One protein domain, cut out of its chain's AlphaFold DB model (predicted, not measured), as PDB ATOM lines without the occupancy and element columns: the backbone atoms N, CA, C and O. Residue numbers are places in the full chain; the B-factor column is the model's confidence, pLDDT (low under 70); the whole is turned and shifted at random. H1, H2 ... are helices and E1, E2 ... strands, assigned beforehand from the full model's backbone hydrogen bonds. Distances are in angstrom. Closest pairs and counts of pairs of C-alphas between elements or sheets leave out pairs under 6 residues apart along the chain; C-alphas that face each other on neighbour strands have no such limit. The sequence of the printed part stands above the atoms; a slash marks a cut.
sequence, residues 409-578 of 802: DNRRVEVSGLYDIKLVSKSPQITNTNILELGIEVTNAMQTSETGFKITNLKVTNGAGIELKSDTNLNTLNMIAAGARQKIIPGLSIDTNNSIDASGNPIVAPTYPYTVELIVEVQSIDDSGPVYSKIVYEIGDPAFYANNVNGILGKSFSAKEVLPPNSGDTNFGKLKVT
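What this domain is: This is residues 409 to 578 of the 802 residues of a protein of Midichloria mitochondrii (strain IricVA) (UniProt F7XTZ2). Look for a sandwich of two strongly twisted sheets face to face, the sheet E5 E7 E3 E2 E1 E11 curled like part of a barrel over the sheet E6 E4 E8 E9 E10. Past one end of it lie the little helix H1 and the long loop of residues 496 to 513. The printed part has 170 residues, with eleven named strands and one named helix in the order E1 to E9, H1, E10, E11; both sheets are antiparallel, in the orders just named. The class is mostly strand, though 84 residues, under half, are in named elements. The whole is compact, with a radius of gyration of the C-alphas of 16.3 A and spans of 50 by 36 by 29 A.

How they stand to each other: Start at E1, residues 411 to 415, which forms a hairpin with E2, residues 418 to 425; N 415 and O 418 are 2.9 A apart. E3, residues 435 to 444, forms the next hairpin, with N 422 and O 441 at 2.9 A, and completes a meander E1 E2 E3, each strand the antiparallel neighbour of the one before. In the other sheet, E4, residues 451 to 461, bends by 53 degrees at residue 457. Go on to edge strands E5, residues 470 to 472, and E6, residues 478 to 480; N 453 of E4 and O 478 of E6 are 2.8 A apart. E7, residues 485 to 495, pairs with E5 through N 471 and O 493, 2.9 A, and with E3 through N 436 and O 494, 2.9 A. E8, residues 514 to 524, pairs with E4 through N 454 and O 521, 3.0 A, and forms a hairpin with E9, residues 531 to 539, with N 518 and O 535 at 2.8 A. H1, residues 542 to 545, is not on either sheet; too short for an O i to N i+4 pair, it has its one O i to N i+3 pair within range. Edge strand E10, residues 559 to 563, pairs with E9 through N 534 and O 563, 2.9 A; edge strand E11, residues 574 to 577, pairs with E1 through N 412 and O 576, 3.0 A. Between the sheets, the strands stand at 26 degrees.

Where its parts are: Find C-alpha 411 at (-32.623, -36.332, 19.458), where E1 begins, and C-alpha 577 at (-29.880, -39.820, 17.339), where E11 ends. Among the longer strands, E8 measures 31.0 A, E4 29.1 A and E3 28.9 A.

The domain as a whole: The C-alphas farthest apart, of Thr 448 and Ser 503, are 52.2 A apart. The printed part has no cut; its long links are E7 to E8 and H1 to E10. Mean pLDDT of the printed part is 85.3, with 18 residues under 70, among them 498 to 502 and 546 to 550.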
ATOM      1  N   ASP A 409     -35.317 -32.912  14.520       63.94
ATOM      2  CA  ASP A 409     -34.370 -32.706  15.597       63.94
ATOM      3  C   ASP A 409     -33.804 -34.085  15.915       63.94
ATOM      4  O   ASP A 409     -34.537 -35.075  16.038       63.94
ATOM      5  N   ASN A 410     -32.481 -34.161  15.926       60.12
ATOM      6  CA  ASN A 410     -31.782 -35.430  15.851       60.12
ATOM      7  C   ASN A 410     -32.087 -36.294  17.052       60.12
ATOM      8  O   ASN A 410     -31.838 -37.478  16.992       60.12
ATOM      9  N   ARG A 411     -32.584 -35.719  18.142       77.69
ATOM     10  CA  ARG A 411     -32.623 -36.332  19.458       77.69
ATOM     11  C   ARG A 411     -34.059 -36.625  19.855       77.69
ATOM     12  O   ARG A 411     -34.733 -35.786  20.446       77.69
ATOM     13  N   ARG A 412     -34.513 -37.841  19.560       83.81
ATOM     14  CA  ARG A 412     -35.807 -38.339  20.036       83.81
ATOM     15  C   ARG A 412     -35.595 -39.147  21.300       83.81
ATOM     16  O   ARG A 412     -34.861 -40.133  21.297       83.81
ATOM     17  N   VAL A 413     -36.238 -38.720  22.378       89.50
ATOM     18  CA  VAL A 413     -36.335 -39.527  23.594       89.50
ATOM     19  C   VAL A 413     -37.332 -40.644  23.344       89.50
ATOM     20  O   VAL A 413     -38.419 -40.364  22.850       89.50
ATOM     21  N   GLU A 414     -36.973 -41.871  23.700       90.75
ATOM     22  CA  GLU A 414     -37.866 -43.028  23.723       90.75
ATOM     23  C   GLU A 414     -37.892 -43.615  25.137       90.75
ATOM     24  O   GLU A 414     -36.858 -44.074  25.618       90.75
ATOM     25  N   VAL A 415     -39.051 -43.623  25.802       91.94
ATOM     26  CA  VAL A 415     -39.248 -44.252  27.122       91.94
ATOM     27  C   VAL A 415     -40.515 -45.102  27.058       91.94
ATOM     28  O   VAL A 415     -41.605 -44.551  26.962       91.94
ATOM     29  N   SER A 416     -40.381 -46.433  27.106       90.00
ATOM     30  CA  SER A 416     -41.516 -47.380  27.175       90.00
ATOM     31  C   SER A 416     -42.646 -47.059  26.169       90.00
ATOM     32  O   SER A 416     -43.809 -46.915  26.524       90.00
ATOM     33  N   GLY A 417     -42.292 -46.876  24.890       85.75
ATOM     34  CA  GLY A 417     -43.247 -46.592  23.803       85.75
ATOM     35  C   GLY A 417     -43.714 -45.138  23.669       85.75
ATOM     36  O   GLY A 417     -44.363 -44.806  22.674       85.75
ATOM     37  N   LEU A 418     -43.352 -44.256  24.607       90.62
ATOM     38  CA  LEU A 418     -43.441 -42.810  24.410       90.62
ATOM     39  C   LEU A 418     -42.205 -42.305  23.668       90.62
ATOM     40  O   LEU A 418     -41.082 -42.683  23.993       90.62
ATOM     41  N   TYR A 419     -42.422 -41.418  22.703       88.62
ATOM     42  CA  TYR A 419     -41.425 -40.809  21.839       88.62
ATOM     43  C   TYR A 419     -41.532 -39.284  21.856       88.62
ATOM     44  O   TYR A 419     -42.580 -38.710  22.161       88.62
ATOM     45  N   ASP A 420     -40.440 -38.639  21.447       86.38
ATOM     46  CA  ASP A 420     -40.372 -37.198  21.181       86.38
ATOM     47  C   ASP A 420     -40.795 -36.336  22.384       86.38
ATOM     48  O   ASP A 420     -41.438 -35.305  22.217       86.38
ATOM     49  N   ILE A 421     -40.439 -36.778  23.600       92.44
ATOM     50  CA  ILE A 421     -40.722 -36.054  24.847       92.44
ATOM     51  C   ILE A 421     -39.930 -34.739  24.830       92.44
ATOM     52  O   ILE A 421     -38.717 -34.720  25.065       92.44
ATOM     53  N   LYS A 422     -40.618 -33.639  24.537       93.19
ATOM     54  CA  LYS A 422     -40.052 -32.299  24.341       93.19
ATOM     55  C   LYS A 422     -40.595 -31.324  25.373       93.19
ATOM     56  O   LYS A 422     -41.758 -31.410  25.764       93.19
ATOM     57  N   LEU A 423     -39.772 -30.352  25.755       93.62
ATOM     58  CA  LEU A 423     -40.262 -29.161  26.445       93.62
ATOM     59  C   LEU A 423     -40.837 -28.196  25.414       93.62
ATOM     60  O   LEU A 423     -40.216 -27.992  24.375       93.62
ATOM     61  N   VAL A 424     -41.970 -27.563  25.701       90.69
ATOM     62  CA  VAL A 424     -42.540 -26.519  24.835       90.69
ATOM     63  C   VAL A 424     -42.781 -25.260  25.645       90.69
ATOM     64  O   VAL A 424     -43.502 -25.304  26.635       90.69
ATOM     65  N   SER A 425     -42.203 -24.128  25.255       90.38
ATOM     66  CA  SER A 425     -42.404 -22.887  26.009       90.38
ATOM     67  C   SER A 425     -43.787 -22.285  25.774       90.38
ATOM     68  O   SER A 425     -44.252 -22.185  24.637       90.38
ATOM     69  N   LYS A 426     -44.420 -21.833  26.858       87.50
ATOM     70  CA  LYS A 426     -45.626 -20.993  26.852       87.50
ATOM     71  C   LYS A 426     -45.309 -19.532  27.181       87.50
ATOM     72  O   LYS A 426     -46.101 -18.647  26.874       87.50
ATOM     73  N   SER A 427     -44.140 -19.255  27.750       87.62
ATOM     74  CA  SER A 427     -43.685 -17.878  27.921       87.62
ATOM     75  C   SER A 427     -43.114 -17.342  26.603       87.62
ATOM     76  O   SER A 427     -42.363 -18.055  25.931       87.62
ATOM     77  N   PRO A 428     -43.413 -16.088  26.220       82.00
ATOM     78  CA  PRO A 428     -42.823 -15.471  25.036       82.00
ATOM     79  C   PRO A 428     -41.368 -15.071  25.250       82.00
ATOM     80  O   PRO A 428     -40.589 -15.027  24.306       82.00
ATOM     81  N   GLN A 429     -40.962 -14.813  26.489       83.62
ATOM     82  CA  GLN A 429     -39.600 -14.413  26.812       83.62
ATOM     83  C   GLN A 429     -39.160 -15.059  28.116       83.62
ATOM     84  O   GLN A 429     -39.982 -15.351  28.984       83.62
ATOM     85  N   ILE A 430     -37.848 -15.241  28.257       81.62
ATOM     86  CA  ILE A 430     -37.243 -15.550  29.548       81.62
ATOM     87  C   ILE A 430     -36.715 -14.234  30.107       81.62
ATOM     88  O   ILE A 430     -35.663 -13.766  29.679       81.62
ATOM     89  N   THR A 431     -37.461 -13.619  31.019       77.19
ATOM     90  CA  THR A 431     -37.012 -12.420  31.741       77.19
ATOM     91  C   THR A 431     -36.653 -12.786  33.176       77.19
ATOM     92  O   THR A 431     -37.039 -13.841  33.671       77.19
ATOM     93  N   ASN A 432     -35.921 -11.909  33.860       68.31
ATOM     94  CA  ASN A 432     -35.627 -11.996  35.297       68.31
ATOM     95  C   ASN A 432     -36.761 -11.442  36.174       68.31
ATOM     96  O   ASN A 432     -36.530 -11.089  37.331       68.31
ATOM     97  N   THR A 433     -37.954 -11.283  35.596       65.06
ATOM     98  CA  THR A 433     -39.143 -10.776  36.289       65.06
ATOM     99  C   THR A 433     -40.352 -11.701  36.179       65.06
ATOM    100  O   THR A 433     -41.347 -11.452  36.860       65.06
ATOM    101  N   ASN A 434     -40.280 -12.781  35.399       75.12
ATOM    102  CA  ASN A 434     -41.441 -13.589  35.044       75.12
ATOM    103  C   ASN A 434     -41.220 -15.077  35.316       75.12
ATOM    104  O   ASN A 434     -40.125 -15.601  35.172       75.12
ATOM    105  N   ILE A 435     -42.309 -15.779  35.614       88.44
ATOM    106  CA  ILE A 435     -42.325 -17.240  35.620       88.44
ATOM    107  C   ILE A 435     -42.151 -17.736  34.176       88.44
ATOM    108  O   ILE A 435     -42.909 -17.358  33.276       88.44
ATOM    109  N   LEU A 436     -41.154 -18.592  33.949       90.00
ATOM    110  CA  LEU A 436     -41.026 -19.347  32.710       90.00
ATOM    111  C   LEU A 436     -41.960 -20.560  32.782       90.00
ATOM    112  O   LEU A 436     -41.712 -21.509  33.527       90.00
ATOM    113  N   GLU A 437     -43.034 -20.521  32.000       92.50
ATOM    114  CA  GLU A 437     -43.979 -21.620  31.851       92.50
ATOM    115  C   GLU A 437     -43.557 -22.516  30.686       92.50
ATOM    116  O   GLU A 437     -43.426 -22.068  29.542       92.50
ATOM    117  N   LEU A 438     -43.390 -23.805  30.973       93.12
ATOM    118  CA  LEU A 438     -43.118 -24.833  29.975       93.12
ATOM    119  C   LEU A 438     -44.214 -25.903  30.024       93.12
ATOM    120  O   LEU A 438     -44.793 -26.196  31.067       93.12
ATOM    121  N   GLY A 439     -44.499 -26.501  28.880       92.88
ATOM    122  CA  GLY A 439     -45.272 -27.723  28.736       92.88
ATOM    123  C   GLY A 439     -44.395 -28.916  28.407       92.88
ATOM    124  O   GLY A 439     -43.219 -28.765  28.075       92.88
ATOM    125  N   ILE A 440     -45.017 -30.090  28.430       93.50
ATOM    126  CA  ILE A 440     -44.459 -31.308  27.843       93.50
ATOM    127  C   ILE A 440     -45.265 -31.641  26.599       93.50
ATOM    128  O   ILE A 440     -46.492 -31.683  26.644       93.50
ATOM    129  N   GLU A 441     -44.582 -31.907  25.499       92.44
ATOM    130  CA  GLU A 441     -45.179 -32.534  24.331       92.44
ATOM    131  C   GLU A 441     -44.639 -33.952  24.217       92.44
ATOM    132  O   GLU A 441     -43.430 -34.164  24.282       92.44
ATOM    133  N   VAL A 442     -45.535 -34.926  24.101       92.44
ATOM    134  CA  VAL A 442     -45.193 -36.347  24.099       92.44
ATOM    135  C   VAL A 442     -46.016 -37.083  23.056       92.44
ATOM    136  O   VAL A 442     -47.204 -36.817  22.883       92.44
ATOM    137  N   THR A 443     -45.383 -38.012  22.344       89.69
ATOM    138  CA  THR A 443     -46.043 -38.868  21.355       89.69
ATOM    139  C   THR A 443     -46.076 -40.298  21.866       89.69
ATOM    140  O   THR A 443     -45.033 -40.860  22.164       89.69
ATOM    141  N   ASN A 444     -47.243 -40.922  21.940       89.44
ATOM    142  CA  ASN A 444     -47.346 -42.353  22.187       89.44
ATOM    143  C   ASN A 444     -47.337 -43.088  20.842       89.44
ATOM    144  O   ASN A 444     -48.317 -43.023  20.104       89.44
ATOM    145  N   ALA A 445     -46.246 -43.778  20.501       81.12
ATOM    146  CA  ALA A 445     -46.198 -44.535  19.247       81.12
ATOM    147  C   ALA A 445     -46.769 -45.953  19.383       81.12
ATOM    148  O   ALA A 445     -46.815 -46.690  18.394       81.12
ATOM    149  N   MET A 446     -47.211 -46.354  20.580       81.62
ATOM    150  CA  MET A 446     -47.924 -47.613  20.738       81.62
ATOM    151  C   MET A 446     -49.248 -47.530  19.977       81.62
ATOM    152  O   MET A 446     -50.036 -46.608  20.168       81.62
ATOM    153  N   GLN A 447     -49.498 -48.506  19.105       74.00
ATOM    154  CA  GLN A 447     -50.740 -48.576  18.331       74.00
ATOM    155  C   GLN A 447     -51.893 -49.204  19.118       74.00
ATOM    156  O   GLN A 447     -53.026 -49.227  18.659       74.00
ATOM    157  N   THR A 448     -51.638 -49.794  20.278       78.12
ATOM    158  CA  THR A 448     -52.661 -50.612  20.934       78.12
ATOM    159  C   THR A 448     -52.766 -50.383  22.420       78.12
ATOM    160  O   THR A 448     -53.532 -51.099  23.034       78.12
ATOM    161  N   SER A 449     -52.042 -49.449  23.020       83.19
ATOM    162  CA  SER A 449     -52.107 -49.228  24.463       83.19
ATOM    163  C   SER A 449     -51.961 -47.750  24.771       83.19
ATOM    164  O   SER A 449     -51.159 -47.036  24.163       83.19
ATOM    165  N   GLU A 450     -52.779 -47.280  25.708       89.81
ATOM    166  CA  GLU A 450     -52.531 -45.994  26.340       89.81
ATOM    167  C   GLU A 450     -51.334 -46.127  27.276       89.81
ATOM    168  O   GLU A 450     -51.109 -47.175  27.892       89.81
ATOM    169  N   THR A 451     -50.589 -45.038  27.401       91.94
ATOM    170  CA  THR A 451     -49.383 -45.010  28.215       91.94
ATOM    171  C   THR A 451     -49.473 -43.844  29.181       91.94
ATOM    172  O   THR A 451     -49.659 -42.698  28.774       91.94
ATOM    173  N   GLY A 452     -49.372 -44.138  30.471       93.69
ATOM    174  CA  GLY A 452     -49.330 -43.141  31.524       93.69
ATOM    175  C   GLY A 452     -47.978 -42.431  31.567       93.69
ATOM    176  O   GLY A 452     -46.935 -43.075  31.468       93.69
ATOM    177  N   PHE A 453     -47.999 -41.113  31.741       95.06
ATOM    178  CA  PHE A 453     -46.828 -40.248  31.860       95.06
ATOM    179  C   PHE A 453     -46.961 -39.330  33.080       95.06
ATOM    180  O   PHE A 453     -47.961 -38.622  33.223       95.06
ATOM    181  N   LYS A 454     -45.948 -39.295  33.947       95.25
ATOM    182  CA  LYS A 454     -45.832 -38.273  35.001       95.25
ATOM    183  C   LYS A 454     -44.381 -37.910  35.286       95.25
ATOM    184  O   LYS A 454     -43.466 -38.678  34.995       95.25
ATOM    185  N   ILE A 455     -44.186 -36.755  35.901       95.56
ATOM    186  CA  ILE A 455     -42.898 -36.248  36.367       95.56
ATOM    187  C   ILE A 455     -42.825 -36.479  37.874       95.56
ATOM    188  O   ILE A 455     -43.640 -35.957  38.630       95.56
ATOM    189  N   THR A 456     -41.859 -37.281  38.315       95.56
ATOM    190  CA  THR A 456     -41.649 -37.586  39.739       95.56
ATOM    191  C   THR A 456     -40.646 -36.650  40.395       95.56
ATOM    192  O   THR A 456     -40.701 -36.460  41.607       95.56
ATOM    193  N   ASN A 457     -39.748 -36.053  39.609       95.56
ATOM    194  CA  ASN A 457     -38.816 -35.039  40.083       95.56
ATOM    195  C   ASN A 457     -38.502 -34.024  38.976       95.56
ATOM    196  O   ASN A 457     -38.314 -34.409  37.820       95.56
ATOM    197  N   LEU A 458     -38.404 -32.750  39.348       95.56
ATOM    198  CA  LEU A 458     -38.021 -31.637  38.484       95.56
ATOM    199  C   LEU A 458     -36.874 -30.887  39.157       95.56
ATOM    200  O   LEU A 458     -36.996 -30.473  40.306       95.56
ATOM    201  N   LYS A 459     -35.783 -30.685  38.422       95.69
ATOM    202  CA  LYS A 459     -34.674 -29.834  38.845       95.69
ATOM    203  C   LYS A 459     -34.282 -28.906  37.709       95.69
ATOM    204  O   LYS A 459     -34.122 -29.347  36.576       95.69
ATOM    205  N   VAL A 460     -34.090 -27.627  38.011       94.38
ATOM    206  CA  VAL A 460     -33.642 -26.640  37.025       94.38
ATOM    207  C   VAL A 460     -32.431 -25.907  37.561       94.38
ATOM    208  O   VAL A 460     -32.480 -25.385  38.668       94.38
ATOM    209  N   THR A 461     -31.355 -25.836  36.784       94.06
ATOM    210  CA  THR A 461     -30.175 -25.028  37.106       94.06
ATOM    211  C   THR A 461     -29.909 -23.996  36.019       94.06
ATOM    212  O   THR A 461     -30.218 -24.215  34.849       94.06
ATOM    213  N   ASN A 462     -29.359 -22.844  36.386       91.56
ATOM    214  CA  ASN A 462     -28.907 -21.838  35.426       91.56
ATOM    215  C   ASN A 462     -27.454 -22.093  34.974       91.56
ATOM    216  O   ASN A 462     -26.791 -23.014  35.452       91.56
ATOM    217  N   GLY A 463     -26.938 -21.255  34.074       89.88
ATOM    218  CA  GLY A 463     -25.569 -21.351  33.551       89.88
ATOM    219  C   GLY A 463     -24.465 -21.187  34.604       89.88
ATOM    220  O   GLY A 463     -23.339 -21.617  34.373       89.88
ATOM    221  N   ALA A 464     -24.775 -20.619  35.774       89.56
ATOM    222  CA  ALA A 464     -23.883 -20.559  36.933       89.56
ATOM    223  C   ALA A 464     -23.965 -21.813  37.830       89.56
ATOM    224  O   ALA A 464     -23.297 -21.877  38.860       89.56
ATOM    225  N   GLY A 465     -24.782 -22.806  37.461       90.00
ATOM    226  CA  GLY A 465     -25.002 -24.031  38.231       90.00
ATOM    227  C   GLY A 465     -25.939 -23.862  39.428       90.00
ATOM    228  O   GLY A 465     -26.026 -24.759  40.264       90.00
ATOM    229  N   ILE A 466     -26.639 -22.731  39.527       87.75
ATOM    230  CA  ILE A 466     -27.509 -22.405  40.659       87.75
ATOM    231  C   ILE A 466     -28.895 -22.983  40.397       87.75
ATOM    232  O   ILE A 466     -29.460 -22.781  39.321       87.75
ATOM    233  N   GLU A 467     -29.421 -23.716  41.377       90.44
ATOM    234  CA  GLU A 467     -30.740 -24.338  41.301       90.44
ATOM    235  C   GLU A 467     -31.845 -23.287  41.445       90.44
ATOM    236  O   GLU A 467     -31.828 -22.458  42.353       90.44
ATOM    237  N   LEU A 468     -32.793 -23.308  40.513       89.38
ATOM    238  CA  LEU A 468     -33.928 -22.400  40.472       89.38
ATOM    239  C   LEU A 468     -35.133 -23.042  41.141       89.38
ATOM    240  O   LEU A 468     -35.386 -24.242  40.994       89.38
ATOM    241  N   LYS A 469     -35.940 -22.214  41.806       90.31
ATOM    242  CA  LYS A 469     -37.241 -22.653  42.293       90.31
ATOM    243  C   LYS A 469     -38.105 -23.040  41.093       90.31
ATOM    244  O   LYS A 469     -38.368 -22.227  40.207       90.31
ATOM    245  N   SER A 470     -38.535 -24.291  41.071       90.88
ATOM    246  CA  SER A 470     -39.346 -24.849  39.997       90.88
ATOM    247  C   SER A 470     -40.442 -25.741  40.570       90.88
ATOM    248  O   SER A 470     -40.307 -26.268  41.673       90.88
ATOM    249  N   ASP A 471     -41.552 -25.843  39.849       91.75
ATOM    250  CA  ASP A 471     -42.722 -26.627  40.240       91.75
ATOM    251  C   ASP A 471     -43.337 -27.315  39.013       91.75
ATOM    252  O   ASP A 471     -43.159 -26.864  37.876       91.75
ATOM    253  N   THR A 472     -44.064 -28.409  39.237       90.25
ATOM    254  CA  THR A 472     -44.787 -29.146  38.199       90.25
ATOM    255  C   THR A 472     -46.146 -29.623  38.692       90.25
ATOM    256  O   THR A 472     -46.284 -30.201  39.766       90.25
ATOM    257  N   ASN A 473     -47.161 -29.451  37.851       87.50
ATOM    258  CA  ASN A 473     -48.486 -30.044  38.037       87.50
ATOM    259  C   ASN A 473     -48.615 -31.423  37.360       87.50
ATOM    260  O   ASN A 473     -49.694 -32.009  37.362       87.50
ATOM    261  N   LEU A 474     -47.532 -31.956  36.782       88.00
ATOM    262  CA  LEU A 474     -47.503 -33.251  36.094       88.00
ATOM    263  C   LEU A 474     -47.080 -34.395  37.018       88.00
ATOM    264  O   LEU A 474     -46.525 -35.387  36.558       88.00
ATOM    265  N   ASN A 475     -47.333 -34.270  38.318       87.69
ATOM    266  CA  ASN A 475     -47.023 -35.290  39.323       87.69
ATOM    267  C   ASN A 475     -48.075 -36.416  39.396       87.69
ATOM    268  O   ASN A 475     -47.850 -37.437  40.050       87.69
ATOM    269  N   THR A 476     -49.206 -36.263  38.705       88.62
ATOM    270  CA  THR A 476     -50.218 -37.307  38.504       88.62
ATOM    271  C   THR A 476     -50.041 -37.995  37.157       88.62
ATOM    272  O   THR A 476     -49.585 -37.381  36.196       88.62
ATOM    273  N   LEU A 477     -50.434 -39.269  37.070       88.88
ATOM    274  CA  LEU A 477     -50.355 -40.042  35.831       88.88
ATOM    275  C   LEU A 477     -51.298 -39.460  34.765       88.88
ATOM    276  O   LEU A 477     -52.517 -39.507  34.918       88.88
ATOM    277  N   ASN A 478     -50.728 -38.915  33.693       91.75
ATOM    278  CA  ASN A 478     -51.454 -38.428  32.525       91.75
ATOM    279  C   ASN A 478     -51.508 -39.539  31.479       91.75
ATOM    280  O   ASN A 478     -50.465 -39.986  31.007       91.75
ATOM    281  N   MET A 479     -52.706 -39.989  31.122       93.19
ATOM    282  CA  MET A 479     -52.881 -41.042  30.123       93.19
ATOM    283  C   MET A 479     -52.753 -40.465  28.716       93.19
ATOM    284  O   MET A 479     -53.535 -39.595  28.335       93.19
ATOM    285  N   ILE A 480     -51.779 -40.960  27.954       91.31
ATOM    286  CA  ILE A 480     -51.573 -40.598  26.552       91.31
ATOM    287  C   ILE A 480     -52.161 -41.705  25.682       91.31
ATOM    288  O   ILE A 480     -51.674 -42.840  25.694       91.31
ATOM    289  N   ALA A 481     -53.205 -41.380  24.920       89.00
ATOM    290  CA  ALA A 481     -53.888 -42.347  24.064       89.00
ATOM    291  C   ALA A 481     -52.946 -42.981  23.021       89.00
ATOM    292  O   ALA A 481     -51.964 -42.371  22.596       89.00
ATOM    293  N   ALA A 482     -53.253 -44.209  22.597       82.50
ATOM    294  CA  ALA A 482     -52.485 -44.927  21.580       82.50
ATOM    295  C   ALA A 482     -52.383 -44.121  20.267       82.50
ATOM    296  O   ALA A 482     -53.370 -43.582  19.758       82.50
ATOM    297  N   GLY A 483     -51.176 -44.010  19.708       78.69
ATOM    298  CA  GLY A 483     -50.907 -43.227  18.497       78.69
ATOM    299  C   GLY A 483     -51.130 -41.717  18.638       78.69
ATOM    300  O   GLY A 483     -51.079 -41.006  17.635       78.69
ATOM    301  N   ALA A 484     -51.432 -41.210  19.837       84.12
ATOM    302  CA  ALA A 484     -51.696 -39.797  20.044       84.12
ATOM    303  C   ALA A 484     -50.406 -39.033  20.333       84.12
ATOM    304  O   ALA A 484     -49.500 -39.511  21.016       84.12
ATOM    305  N   ARG A 485     -50.364 -37.791  19.862       86.69
ATOM    306  CA  ARG A 485     -49.433 -36.784  20.353       86.69
ATOM    307  C   ARG A 485     -50.210 -35.830  21.234       86.69
ATOM    308  O   ARG A 485     -51.214 -35.273  20.802       86.69
ATOM    309  N   GLN A 486     -49.763 -35.676  22.468       88.88
ATOM    310  CA  GLN A 486     -50.429 -34.853  23.456       88.88
ATOM    311  C   GLN A 486     -49.474 -33.791  23.964       88.88
ATOM    312  O   GLN A 486     -48.305 -34.046  24.260       88.88
ATOM    313  N   LYS A 487     -50.014 -32.586  24.082       88.44
ATOM    314  CA  LYS A 487     -49.362 -31.459  24.718       88.44
ATOM    315  C   LYS A 487     -50.002 -31.262  26.087       88.44
ATOM    316  O   LYS A 487     -51.225 -31.197  26.188       88.44
ATOM    317  N   ILE A 488     -49.191 -31.199  27.134       87.75
ATOM    318  CA  ILE A 488     -49.650 -31.032  28.512       87.75
ATOM    319  C   ILE A 488     -49.162 -29.669  29.001       87.75
ATOM    320  O   ILE A 488     -47.963 -29.473  29.225       87.75
ATOM    321  N   ILE A 489     -50.084 -28.701  29.073       79.69
ATOM    322  CA  ILE A 489     -49.797 -27.283  29.341       79.69
ATOM    323  C   ILE A 489     -50.795 -26.668  30.339       79.69
ATOM    324  O   ILE A 489     -51.993 -26.914  30.211       79.69
ATOM    325  N   PRO A 490     -50.327 -25.771  31.238       74.44
ATOM    326  CA  PRO A 490     -48.920 -25.621  31.630       74.44
ATOM    327  C   PRO A 490     -48.469 -26.897  32.352       74.44
ATOM    328  O   PRO A 490     -49.284 -27.530  33.012       74.44
ATOM    329  N   GLY A 491     -47.208 -27.295  32.185       76.06
ATOM    330  CA  GLY A 491     -46.655 -28.509  32.799       76.06
ATOM    331  C   GLY A 491     -45.616 -28.221  33.887       76.06
ATOM    332  O   GLY A 491     -45.519 -28.936  34.885       76.06
ATOM    333  N   LEU A 492     -44.826 -27.165  33.687       91.25
ATOM    334  CA  LEU A 492     -43.706 -26.753  34.527       91.25
ATOM    335  C   LEU A 492     -43.731 -25.233  34.698       91.25
ATOM    336  O   LEU A 492     -44.002 -24.498  33.747       91.25
ATOM    337  N   SER A 493     -43.385 -24.775  35.893       92.19
ATOM    338  CA  SER A 493     -43.234 -23.365  36.238       92.19
ATOM    339  C   SER A 493     -41.849 -23.158  36.835       92.19
ATOM    340  O   SER A 493     -41.505 -23.809  37.819       92.19
ATOM    341  N   ILE A 494     -41.051 -22.264  36.254       90.75
ATOM    342  CA  ILE A 494     -39.692 -21.954  36.712       90.75
ATOM    343  C   ILE A 494     -39.649 -20.482  37.114       90.75
ATOM    344  O   ILE A 494     -39.872 -19.599  36.287       90.75
ATOM    345  N   ASP A 495     -39.360 -20.215  38.382       89.81
ATOM    346  CA  ASP A 495     -39.186 -18.863  38.905       89.81
ATOM    347  C   ASP A 495     -37.750 -18.400  38.632       89.81
ATOM    348  O   ASP A 495     -36.795 -18.838  39.277       89.81
ATOM    349  N   THR A 496     -37.592 -17.529  37.637       84.06
ATOM    350  CA  THR A 496     -36.290 -16.981  37.236       84.06
ATOM    351  C   THR A 496     -35.859 -15.788  38.097       84.06
ATOM    352  O   THR A 496     -34.716 -15.343  37.976       84.06
ATOM    353  N   ASN A 497     -36.727 -15.286  38.986       77.38
ATOM    354  CA  ASN A 497     -36.483 -14.094  39.803       77.38
ATOM    355  C   ASN A 497     -35.870 -14.460  41.153       77.38
ATOM    356  O   ASN A 497     -34.982 -13.773  41.650       77.38
ATOM    357  N   ASN A 498     -36.353 -15.545  41.761       67.62
ATOM    358  CA  ASN A 498     -35.960 -15.965  43.106       67.62
ATOM    359  C   ASN A 498     -34.756 -16.911  43.100       67.62
ATOM    360  O   ASN A 498     -34.712 -17.893  43.843       67.62
ATOM    361  N   SER A 499     -33.767 -16.617  42.261       64.06
ATOM    362  CA  SER A 499     -32.491 -17.311  42.336       64.06
ATOM    363  C   SER A 499     -31.670 -16.698  43.471       64.06
ATOM    364  O   SER A 499     -31.215 -15.556  43.399       64.06
ATOM    365  N   ILE A 500     -31.549 -17.455  44.562       66.31
ATOM    366  CA  ILE A 500     -30.652 -17.159  45.678       66.31
ATOM    367  C   ILE A 500     -29.393 -18.007  45.520       66.31
ATOM    368  O   ILE A 500     -29.475 -19.206  45.255       66.31
ATOM    369  N   ASP A 501     -28.220 -17.391  45.639       66.12
ATOM    370  CA  ASP A 501     -26.971 -18.148  45.686       66.12
ATOM    371  C   ASP A 501     -26.894 -18.997  46.975       66.12
ATOM    372  O   ASP A 501     -27.728 -18.887  47.878       66.12
ATOM    373  N   ALA A 502     -25.866 -19.842  47.100       64.25
ATOM    374  CA  ALA A 502     -25.652 -20.654  48.306       64.25
ATOM    375  C   ALA A 502     -25.471 -19.820  49.597       64.25
ATOM    376  O   ALA A 502     -25.491 -20.376  50.693       64.25
ATOM    377  N   SER A 503     -25.292 -18.501  49.472       73.44
ATOM    378  CA  SER A 503     -25.163 -17.539  50.570       73.44
ATOM    379  C   SER A 503     -26.460 -16.757  50.839       73.44
ATOM    380  O   SER A 503     -26.475 -15.901  51.722       73.44
ATOM    381  N   GLY A 504     -27.549 -17.041  50.115       73.56
ATOM    382  CA  GLY A 504     -28.845 -16.376  50.260       73.56
ATOM    383  C   GLY A 504     -28.971 -15.034  49.530       73.56
ATOM    384  O   GLY A 504     -29.962 -14.334  49.745       73.56
ATOM    385  N   ASN A 505     -28.010 -14.651  48.683       76.31
ATOM    386  CA  ASN A 505     -28.066 -13.383  47.954       76.31
ATOM    387  C   ASN A 505     -28.880 -13.520  46.654       76.31
ATOM    388  O   ASN A 505     -28.666 -14.485  45.917       76.31
ATOM    389  N   PRO A 506     -29.749 -12.547  46.318       70.44
ATOM    390  CA  PRO A 506     -30.430 -12.498  45.026       70.44
ATOM    391  C   PRO A 506     -29.425 -12.350  43.879       70.44
ATOM    392  O   PRO A 506     -28.561 -11.471  43.910       70.44
ATOM    393  N   ILE A 507     -29.557 -13.168  42.839       67.19
ATOM    394  CA  ILE A 507     -28.725 -13.069  41.636       67.19
ATOM    395  C   ILE A 507     -29.362 -12.074  40.664       67.19
ATOM    396  O   ILE A 507     -30.534 -12.174  40.316       67.19
ATOM    397  N   VAL A 508     -28.579 -11.087  40.225       66.19
ATOM    398  CA  VAL A 508     -29.093  -9.890  39.532       66.19
ATOM    399  C   VAL A 508     -29.321 -10.114  38.023       66.19
ATOM    400  O   VAL A 508     -30.020  -9.324  37.389       66.19
ATOM    401  N   ALA A 509     -28.785 -11.190  37.426       68.56
ATOM    402  CA  ALA A 509     -28.928 -11.463  35.992       68.56
ATOM    403  C   ALA A 509     -29.067 -12.965  35.663       68.56
ATOM    404  O   ALA A 509     -28.384 -13.791  36.273       68.56
ATOM    405  N   PRO A 510     -29.901 -13.332  34.670       73.75
ATOM    406  CA  PRO A 510     -30.023 -14.707  34.210       73.75
ATOM    407  C   PRO A 510     -28.727 -15.145  33.518       73.75
ATOM    408  O   PRO A 510     -28.265 -14.513  32.570       73.75
ATOM    409  N   THR A 511     -28.130 -16.240  33.988       85.56
ATOM    410  CA  THR A 511     -26.983 -16.884  33.335       85.56
ATOM    411  C   THR A 511     -27.474 -18.073  32.517       85.56
ATOM    412  O   THR A 511     -28.137 -18.951  33.066       85.56
ATOM    413  N   TYR A 512     -27.134 -18.126  31.233       88.88
ATOM    414  CA  TYR A 512     -27.519 -19.197  30.307       88.88
ATOM    415  C   TYR A 512     -26.364 -20.186  30.077       88.88
ATOM    416  O   TYR A 512     -25.207 -19.807  30.271       88.88
ATOM    417  N   PRO A 513     -26.642 -21.426  29.631       93.06
ATOM    418  CA  PRO A 513     -27.968 -22.010  29.403       93.06
ATOM    419  C   PRO A 513     -28.660 -22.456  30.702       93.06
ATOM    420  O   PRO A 513     -27.997 -22.747  31.694       93.06
ATOM    421  N   TYR A 514     -29.992 -22.561  30.691       93.06
ATOM    422  CA  TYR A 514     -30.712 -23.304  31.728       93.06
ATOM    423  C   TYR A 514     -30.659 -24.800  31.429       93.06
ATOM    424  O   TYR A 514     -30.936 -25.217  30.306       93.06
ATOM    425  N   THR A 515     -30.352 -25.607  32.439       96.31
ATOM    426  CA  THR A 515     -30.438 -27.067  32.378       96.31
ATOM    427  C   THR A 515     -31.697 -27.510  33.109       96.31
ATOM    428  O   THR A 515     -31.849 -27.233  34.295       96.31
ATOM    429  N   VAL A 516     -32.606 -28.185  32.405       96.62
ATOM    430  CA  VAL A 516     -33.852 -28.722  32.975       96.62
ATOM    431  C   VAL A 516     -33.730 -30.237  33.042       96.62
ATOM    432  O   VAL A 516     -33.633 -30.896  32.011       96.62
ATOM    433  N   GLU A 517     -33.735 -30.794  34.247       97.50
ATOM    434  CA  GLU A 517     -33.683 -32.228  34.509       97.50
ATOM    435  C   GLU A 517     -35.056 -32.727  34.972       97.50
ATOM    436  O   GLU A 517     -35.591 -32.269  35.984       97.50
ATOM    437  N   LEU A 518     -35.613 -33.696  34.249       96.62
ATOM    438  CA  LEU A 518     -36.876 -34.353  34.580       96.62
ATOM    439  C   LEU A 518     -36.609 -35.812  34.926       96.62
ATOM    440  O   LEU A 518     -35.992 -36.513  34.129       96.62
ATOM    441  N   ILE A 519     -37.121 -36.302  36.052       96.00
ATOM    442  CA  ILE A 519     -37.302 -37.743  36.252       96.00
ATOM    443  C   ILE A 519     -38.742 -38.064  35.882       96.00
ATOM    444  O   ILE A 519     -39.676 -37.586  36.528       96.00
ATOM    445  N   VAL A 520     -38.915 -38.845  34.821       95.94
ATOM    446  CA  VAL A 520     -40.228 -39.260  34.324       95.94
ATOM    447  C   VAL A 520     -40.518 -40.698  34.725       95.94
ATOM    448  O   VAL A 520     -39.616 -41.534  34.745       95.94
ATOM    449  N   GLU A 521     -41.782 -40.971  35.026       94.88
ATOM    450  CA  GLU A 521     -42.343 -42.309  35.179       94.88
ATOM    451  C   GLU A 521     -43.295 -42.561  34.009       94.88
ATOM    452  O   GLU A 521     -44.228 -41.784  33.779       94.88
ATOM    453  N   VAL A 522     -43.040 -43.642  33.275       94.19
ATOM    454  CA  VAL A 522     -43.852 -44.075  32.140       94.19
ATOM    455  C   VAL A 522     -44.404 -45.461  32.419       94.19
ATOM    456  O   VAL A 522     -43.648 -46.373  32.745       94.19
ATOM    457  N   GLN A 523     -45.716 -45.632  32.291       92.31
ATOM    458  CA  GLN A 523     -46.387 -46.897  32.573       92.31
ATOM    459  C   GLN A 523     -47.370 -47.245  31.454       92.31
ATOM    460  O   GLN A 523     -48.413 -46.609  31.321       92.31
ATOM    461  N   SER A 524     -47.051 -48.270  30.662       86.62
ATOM    462  CA  SER A 524     -48.025 -48.901  29.765       86.62
ATOM    463  C   SER A 524     -49.064 -49.659  30.595       86.62
ATOM    464  O   SER A 524     -48.709 -50.302  31.585       86.62
ATOM    465  N   ILE A 525     -50.339 -49.612  30.193       80.75
ATOM    466  CA  ILE A 525     -51.414 -50.384  30.852       80.75
ATOM    467  C   ILE A 525     -51.144 -51.896  30.783       80.75
ATOM    468  O   ILE A 525     -51.532 -52.636  31.686       80.75
ATOM    469  N   ASP A 526     -50.471 -52.348  29.723       80.62
ATOM    470  CA  ASP A 526     -50.260 -53.769  29.438       80.62
ATOM    471  C   ASP A 526     -48.960 -54.337  30.049       80.62
ATOM    472  O   ASP A 526     -48.767 -55.554  30.036       80.62
ATOM    473  N   ASP A 527     -48.075 -53.490  30.592       80.62
ATOM    474  CA  ASP A 527     -46.762 -53.906  31.105       80.62
ATOM    475  C   ASP A 527     -46.739 -54.074  32.633       80.62
ATOM    476  O   ASP A 527     -47.446 -53.408  33.390       80.62
ATOM    477  N   SER A 528     -45.861 -54.957  33.120       74.19
ATOM    478  CA  SER A 528     -45.800 -55.372  34.530       74.19
ATOM    479  C   SER A 528     -45.185 -54.349  35.502       74.19
ATOM    480  O   SER A 528     -44.959 -54.690  36.664       74.19
ATOM    481  N   GLY A 529     -44.881 -53.119  35.074       87.38
ATOM    482  CA  GLY A 529     -44.368 -52.077  35.967       87.38
ATOM    483  C   GLY A 529     -43.925 -50.787  35.265       87.38
ATOM    484  O   GLY A 529     -43.701 -50.793  34.055       87.38
ATOM    485  N   PRO A 530     -43.798 -49.676  36.015       92.44
ATOM    486  CA  PRO A 530     -43.348 -48.399  35.473       92.44
ATOM    487  C   PRO A 530     -41.865 -48.421  35.078       92.44
ATOM    488  O   PRO A 530     -41.032 -49.055  35.729       92.44
ATOM    489  N   VAL A 531     -41.530 -47.660  34.038       92.81
ATOM    490  CA  VAL A 531     -40.163 -47.367  33.600       92.81
ATOM    491  C   VAL A 531     -39.819 -45.940  33.997       92.81
ATOM    492  O   VAL A 531     -40.569 -45.007  33.712       92.81
ATOM    493  N   TYR A 532     -38.660 -45.764  34.625       94.38
ATOM    494  CA  TYR A 532     -38.178 -44.458  35.056       94.38
ATOM    495  C   TYR A 532     -37.025 -43.986  34.174       94.38
ATOM    496  O   TYR A 532     -36.199 -44.779  33.722       94.38
ATOM    497  N   SER A 533     -36.948 -42.689  33.888       95.31
ATOM    498  CA  SER A 533     -35.851 -42.117  33.094       95.31
ATOM    499  C   SER A 533     -35.563 -40.684  33.498       95.31
ATOM    500  O   SER A 533     -36.491 -39.908  33.713       95.31
ATOM    501  N   LYS A 534     -34.278 -40.323  33.569       96.62
ATOM    502  CA  LYS A 534     -33.848 -38.933  33.716       96.62
ATOM    503  C   LYS A 534     -33.644 -38.334  32.326       96.62
ATOM    504  O   LYS A 534     -32.803 -38.809  31.568       96.62
ATOM    505  N   ILE A 535     -34.400 -37.299  31.987       96.31
ATOM    506  CA  ILE A 535     -34.299 -36.574  30.719       96.31
ATOM    507  C   ILE A 535     -33.758 -35.180  31.010       96.31
ATOM    508  O   ILE A 535     -34.291 -34.475  31.865       96.31
ATOM    509  N   VAL A 536     -32.703 -34.781  30.307       96.69
ATOM    510  CA  VAL A 536     -32.058 -33.480  30.505       96.69
ATOM    511  C   VAL A 536     -32.220 -32.636  29.253       96.69
ATOM    512  O   VAL A 536     -31.937 -33.094  28.146       96.69
ATOM    513  N   TYR A 537     -32.637 -31.387  29.427       96.31
ATOM    514  CA  TYR A 537     -32.803 -30.390  28.375       96.31
ATOM    515  C   TYR A 537     -31.890 -29.196  28.624       96.31
ATOM    516  O   TYR A 537     -31.527 -28.904  29.763       96.31
ATOM    517  N   GLU A 538     -31.563 -28.480  27.553       94.94
ATOM    518  CA  GLU A 538     -30.789 -27.244  27.613       94.94
ATOM    519  C   GLU A 538     -31.554 -26.119  26.907       94.94
ATOM    520  O   GLU A 538     -31.908 -26.233  25.732       94.94
ATOM    521  N   ILE A 539     -31.817 -25.030  27.627       92.81
ATOM    522  CA  ILE A 539     -32.462 -23.824  27.104       92.81
ATOM    523  C   ILE A 539     -31.400 -22.726  27.034       92.81
ATOM    524  O   ILE A 539     -30.984 -22.172  28.053       92.81
ATOM    525  N   GLY A 540     -30.937 -22.441  25.817       90.56
ATOM    526  CA  GLY A 540     -29.913 -21.428  25.549       90.56
ATOM    527  C   GLY A 540     -30.375 -19.982  25.757       90.56
ATOM    528  O   GLY A 540     -31.525 -19.714  26.104       90.56
ATOM    529  N   ASP A 541     -29.452 -19.051  25.507       86.44
ATOM    530  CA  ASP A 541     -29.666 -17.606  25.648       86.44
ATOM    531  C   ASP A 541     -30.789 -17.090  24.720       86.44
ATOM    532  O   ASP A 541     -30.715 -17.285  23.499       86.44
ATOM    533  N   PRO A 542     -31.825 -16.410  25.250       76.62
ATOM    534  CA  PRO A 542     -32.893 -15.830  24.466       76.62
ATOM    535  C   PRO A 542     -32.456 -14.678  23.573       76.62
ATOM    536  O   PRO A 542     -33.208 -14.347  22.662       76.62
ATOM    537  N   ALA A 543     -31.254 -14.117  23.739       77.31
ATOM    538  CA  ALA A 543     -30.665 -13.204  22.763       77.31
ATOM    539  C   ALA A 543     -30.567 -13.847  21.368       77.31
ATOM    540  O   ALA A 543     -30.753 -13.170  20.358       77.31
ATOM    541  N   PHE A 544     -30.396 -15.174  21.297       72.25
ATOM    542  CA  PHE A 544     -30.465 -15.926  20.041       72.25
ATOM    543  C   PHE A 544     -31.859 -15.860  19.385       72.25
ATOM    544  O   PHE A 544     -32.003 -16.050  18.178       72.25
ATOM    545  N   TYR A 545     -32.889 -15.558  20.175       71.44
ATOM    546  CA  TYR A 545     -34.281 -15.406  19.757       71.44
ATOM    547  C   TYR A 545     -34.754 -13.948  19.771       71.44
ATOM    548  O   TYR A 545     -35.922 -13.706  19.493       71.44
ATOM    549  N   ALA A 546     -33.883 -12.969  20.052       61.19
ATOM    550  CA  ALA A 546     -34.271 -11.562  20.218       61.19
ATOM    551  C   ALA A 546     -34.852 -10.924  18.944       61.19
ATOM    552  O   ALA A 546     -35.627  -9.977  19.025       61.19
ATOM    553  N   ASN A 547     -34.532 -11.475  17.771       63.50
ATOM    554  CA  ASN A 547     -35.115 -11.047  16.495       63.50
ATOM    555  C   ASN A 547     -36.498 -11.673  16.226       63.50
ATOM    556  O   ASN A 547     -37.103 -11.415  15.186       63.50
ATOM    557  N   ASN A 548     -36.991 -12.530  17.123       65.19
ATOM    558  CA  ASN A 548     -38.344 -13.055  17.083       65.19
ATOM    559  C   ASN A 548     -39.222 -12.182  17.982       65.19
ATOM    560  O   ASN A 548     -39.019 -12.139  19.193       65.19
ATOM    561  N   VAL A 549     -40.237 -11.537  17.402       65.81
ATOM    562  CA  VAL A 549     -41.241 -10.749  18.144       65.81
ATOM    563  C   VAL A 549     -41.889 -11.572  19.274       65.81
ATOM    564  O   VAL A 549     -42.335 -11.008  20.268       65.81
ATOM    565  N   ASN A 550     -41.856 -12.905  19.167       69.06
ATOM    566  CA  ASN A 550     -42.483 -13.837  20.105       69.06
ATOM    567  C   ASN A 550     -41.458 -14.572  20.983       69.06
ATOM    568  O   ASN A 550     -41.828 -15.515  21.679       69.06
ATOM    569  N   GLY A 551     -40.177 -14.183  20.911       81.25
ATOM    570  CA  GLY A 551     -39.047 -14.810  21.596       81.25
ATOM    571  C   GLY A 551     -39.061 -16.336  21.489       81.25
ATOM    572  O   GLY A 551     -38.769 -16.883  20.423       81.25
ATOM    573  N   ILE A 552     -39.394 -17.014  22.592       85.50
ATOM    574  CA  ILE A 552     -39.467 -18.481  22.679       85.50
ATOM    575  C   ILE A 552     -40.893 -19.048  22.728       85.50
ATOM    576  O   ILE A 552     -41.033 -20.250  22.919       85.50
ATOM    577  N   LEU A 553     -41.955 -18.252  22.554       85.75
ATOM    578  CA  LEU A 553     -43.335 -18.759  22.589       85.75
ATOM    579  C   LEU A 553     -43.541 -19.906  21.587       85.75
ATOM    580  O   LEU A 553     -43.236 -19.767  20.402       85.75
ATOM    581  N   GLY A 554     -44.072 -21.035  22.060       80.12
ATOM    582  CA  GLY A 554     -44.350 -22.222  21.249       80.12
ATOM    583  C   GLY A 554     -43.105 -22.999  20.814       80.12
ATOM    584  O   GLY A 554     -43.238 -24.057  20.193       80.12
ATOM    585  N   LYS A 555     -41.903 -22.512  21.152       86.31
ATOM    586  CA  LYS A 555     -40.648 -23.170  20.811       86.31
ATOM    587  C   LYS A 555     -40.531 -24.502  21.536       86.31
ATOM    588  O   LYS A 555     -40.769 -24.574  22.744       86.31
ATOM    589  N   SER A 556     -40.116 -25.527  20.797       89.12
ATOM    590  CA  SER A 556     -39.825 -26.847  21.359       89.12
ATOM    591  C   SER A 556     -38.330 -27.009  21.654       89.12
ATOM    592  O   SER A 556     -37.482 -26.556  20.886       89.12
ATOM    593  N   PHE A 557     -37.997 -27.674  22.757       90.81
ATOM    594  CA  PHE A 557     -36.633 -28.031  23.138       90.81
ATOM    595  C   PHE A 557     -36.535 -29.549  23.257       90.81
ATOM    596  O   PHE A 557     -37.233 -30.171  24.065       90.81
ATOM    597  N   SER A 558     -35.666 -30.143  22.445       91.56
ATOM    598  CA  SER A 558     -35.387 -31.577  22.491       91.56
ATOM    599  C   SER A 558     -34.399 -31.912  23.599       91.56
ATOM    600  O   SER A 558     -33.599 -31.075  24.024       91.56
ATOM    601  N   ALA A 559     -34.450 -33.154  24.074       93.56
ATOM    602  CA  ALA A 559     -33.551 -33.600  25.124       93.56
ATOM    603  C   ALA A 559     -32.095 -33.573  24.652       93.56
ATOM    604  O   ALA A 559     -31.741 -34.051  23.569       93.56
ATOM    605  N   LYS A 560     -31.229 -33.047  25.512       93.69
ATOM    606  CA  LYS A 560     -29.783 -33.102  25.353       93.69
ATOM    607  C   LYS A 560     -29.277 -34.525  25.574       93.69
ATOM    608  O   LYS A 560     -28.476 -34.992  24.765       93.69
ATOM    609  N   GLU A 561     -29.762 -35.184  26.624       93.94
ATOM    610  CA  GLU A 561     -29.368 -36.529  27.054       93.94
ATOM    611  C   GLU A 561     -30.509 -37.251  27.793       93.94
ATOM    612  O   GLU A 561     -31.435 -36.625  28.314       93.94
ATOM    613  N   VAL A 562     -30.425 -38.584  27.825       92.94
ATOM    614  CA  VAL A 562     -31.309 -39.467  28.600       92.94
ATOM    615  C   VAL A 562     -30.424 -40.392  29.425       92.94
ATOM    616  O   VAL A 562     -29.552 -41.067  28.877       92.94
ATOM    617  N   LEU A 563     -30.634 -40.393  30.735       93.44
ATOM    618  CA  LEU A 563     -29.827 -41.092  31.726       93.44
ATOM    619  C   LEU A 563     -30.717 -42.019  32.573       93.44
ATOM    620  O   LEU A 563     -31.918 -41.760  32.721       93.44
ATOM    621  N   PRO A 564     -30.151 -43.080  33.172       90.19
ATOM    622  CA  PRO A 564     -30.856 -43.826  34.203       90.19
ATOM    623  C   PRO A 564     -31.142 -42.908  35.406       90.19
ATOM    624  O   PRO A 564     -30.324 -42.037  35.722       90.19
ATOM    625  N   PRO A 565     -32.293 -43.065  36.080       84.56
ATOM    626  CA  PRO A 565     -32.666 -42.208  37.203       84.56
ATOM    627  C   PRO A 565     -31.776 -42.461  38.426       84.56
ATOM    628  O   PRO A 565     -31.429 -41.505  39.116       84.56
ATOM    629  N   ASN A 566     -31.339 -43.708  38.647       87.19
ATOM    630  CA  ASN A 566     -30.314 -44.066  39.626       87.19
ATOM    631  C   ASN A 566     -29.162 -44.835  38.966       87.19
ATOM    632  O   ASN A 566     -29.337 -45.552  37.979       87.19
ATOM    633  N   SER A 567     -27.959 -44.724  39.533       78.19
ATOM    634  CA  SER A 567     -26.806 -45.502  39.074       78.19
ATOM    635  C   SER A 567     -27.082 -47.005  39.218       78.19
ATOM    636  O   SER A 567     -27.199 -47.497  40.339       78.19
ATOM    637  N   GLY A 568     -27.155 -47.726  38.097       74.56
ATOM    638  CA  GLY A 568     -27.379 -49.177  38.056       74.56
ATOM    639  C   GLY A 568     -28.695 -49.607  37.404       74.56
ATOM    640  O   GLY A 568     -28.827 -50.783  37.069       74.56
ATOM    641  N   ASP A 569     -29.628 -48.681  37.155       80.94
ATOM    642  CA  ASP A 569     -30.855 -48.997  36.419       80.94
ATOM    643  C   ASP A 569     -30.535 -49.296  34.947       80.94
ATOM    644  O   ASP A 569     -29.960 -48.475  34.230       80.94
ATOM    645  N   THR A 570     -30.902 -50.490  34.480       80.81
ATOM    646  CA  THR A 570     -30.681 -50.930  33.089       80.81
ATOM    647  C   THR A 570     -31.910 -50.752  32.202       80.81
ATOM    648  O   THR A 570     -31.787 -50.761  30.978       80.81
ATOM    649  N   ASN A 571     -33.086 -50.569  32.808       82.31
ATOM    650  CA  ASN A 571     -34.352 -50.364  32.116       82.31
ATOM    651  C   ASN A 571     -34.747 -48.883  32.162       82.31
ATOM    652  O   ASN A 571     -35.542 -48.465  33.000       82.31
ATOM    653  N   PHE A 572     -34.141 -48.091  31.281       86.44
ATOM    654  CA  PHE A 572     -34.451 -46.677  31.091       86.44
ATOM    655  C   PHE A 572     -34.547 -46.358  29.596       86.44
ATOM    656  O   PHE A 572     -34.177 -47.163  28.734       86.44
ATOM    657  N   GLY A 573     -35.082 -45.183  29.286       84.00
ATOM    658  CA  GLY A 573     -35.252 -44.715  27.927       84.00
ATOM    659  C   GLY A 573     -33.941 -44.481  27.192       84.00
ATOM    660  O   GLY A 573     -32.865 -44.394  27.777       84.00
ATOM    661  N   LYS A 574     -34.027 -44.355  25.873       88.25
ATOM    662  CA  LYS A 574     -32.867 -44.122  25.014       88.25
ATOM    663  C   LYS A 574     -33.029 -42.811  24.276       88.25
ATOM    664  O   LYS A 574     -34.128 -42.431  23.879       88.25
ATOM    665  N   LEU A 575     -31.908 -42.134  24.062       86.50
ATOM    666  CA  LEU A 575     -31.836 -41.038  23.114       86.50
ATOM    667  C   LEU A 575     -31.512 -41.622  21.739       86.50
ATOM    668  O   LEU A 575     -30.391 -42.076  21.501       86.50
ATOM    669  N   LYS A 576     -32.481 -41.623  20.829       82.50
ATOM    670  CA  LYS A 576     -32.237 -41.986  19.437       82.50
ATOM    671  C   LYS A 576     -31.708 -40.756  18.711       82.50
ATOM    672  O   LYS A 576     -32.406 -39.745  18.655       82.50
ATOM    673  N   VAL A 577     -30.485 -40.857  18.182       75.00
ATOM    674  CA  VAL A 577     -29.880 -39.820  17.339       75.00
ATOM    675  C   VAL A 577     -30.087 -40.170  15.863       75.00
ATOM    676  O   VAL A 577     -29.439 -41.085  15.361       75.00
ATOM    677  N   THR A 578     -30.997 -39.488  15.169       69.69
ATOM    678  CA  THR A 578     -31.232 -39.653  13.720       69.69
ATOM    679  C   THR A 578     -30.507 -38.574  12.916       69.69
ATOM    680  O   THR A 578     -30.182 -37.519  13.452       69.69
TER     681      THR A 578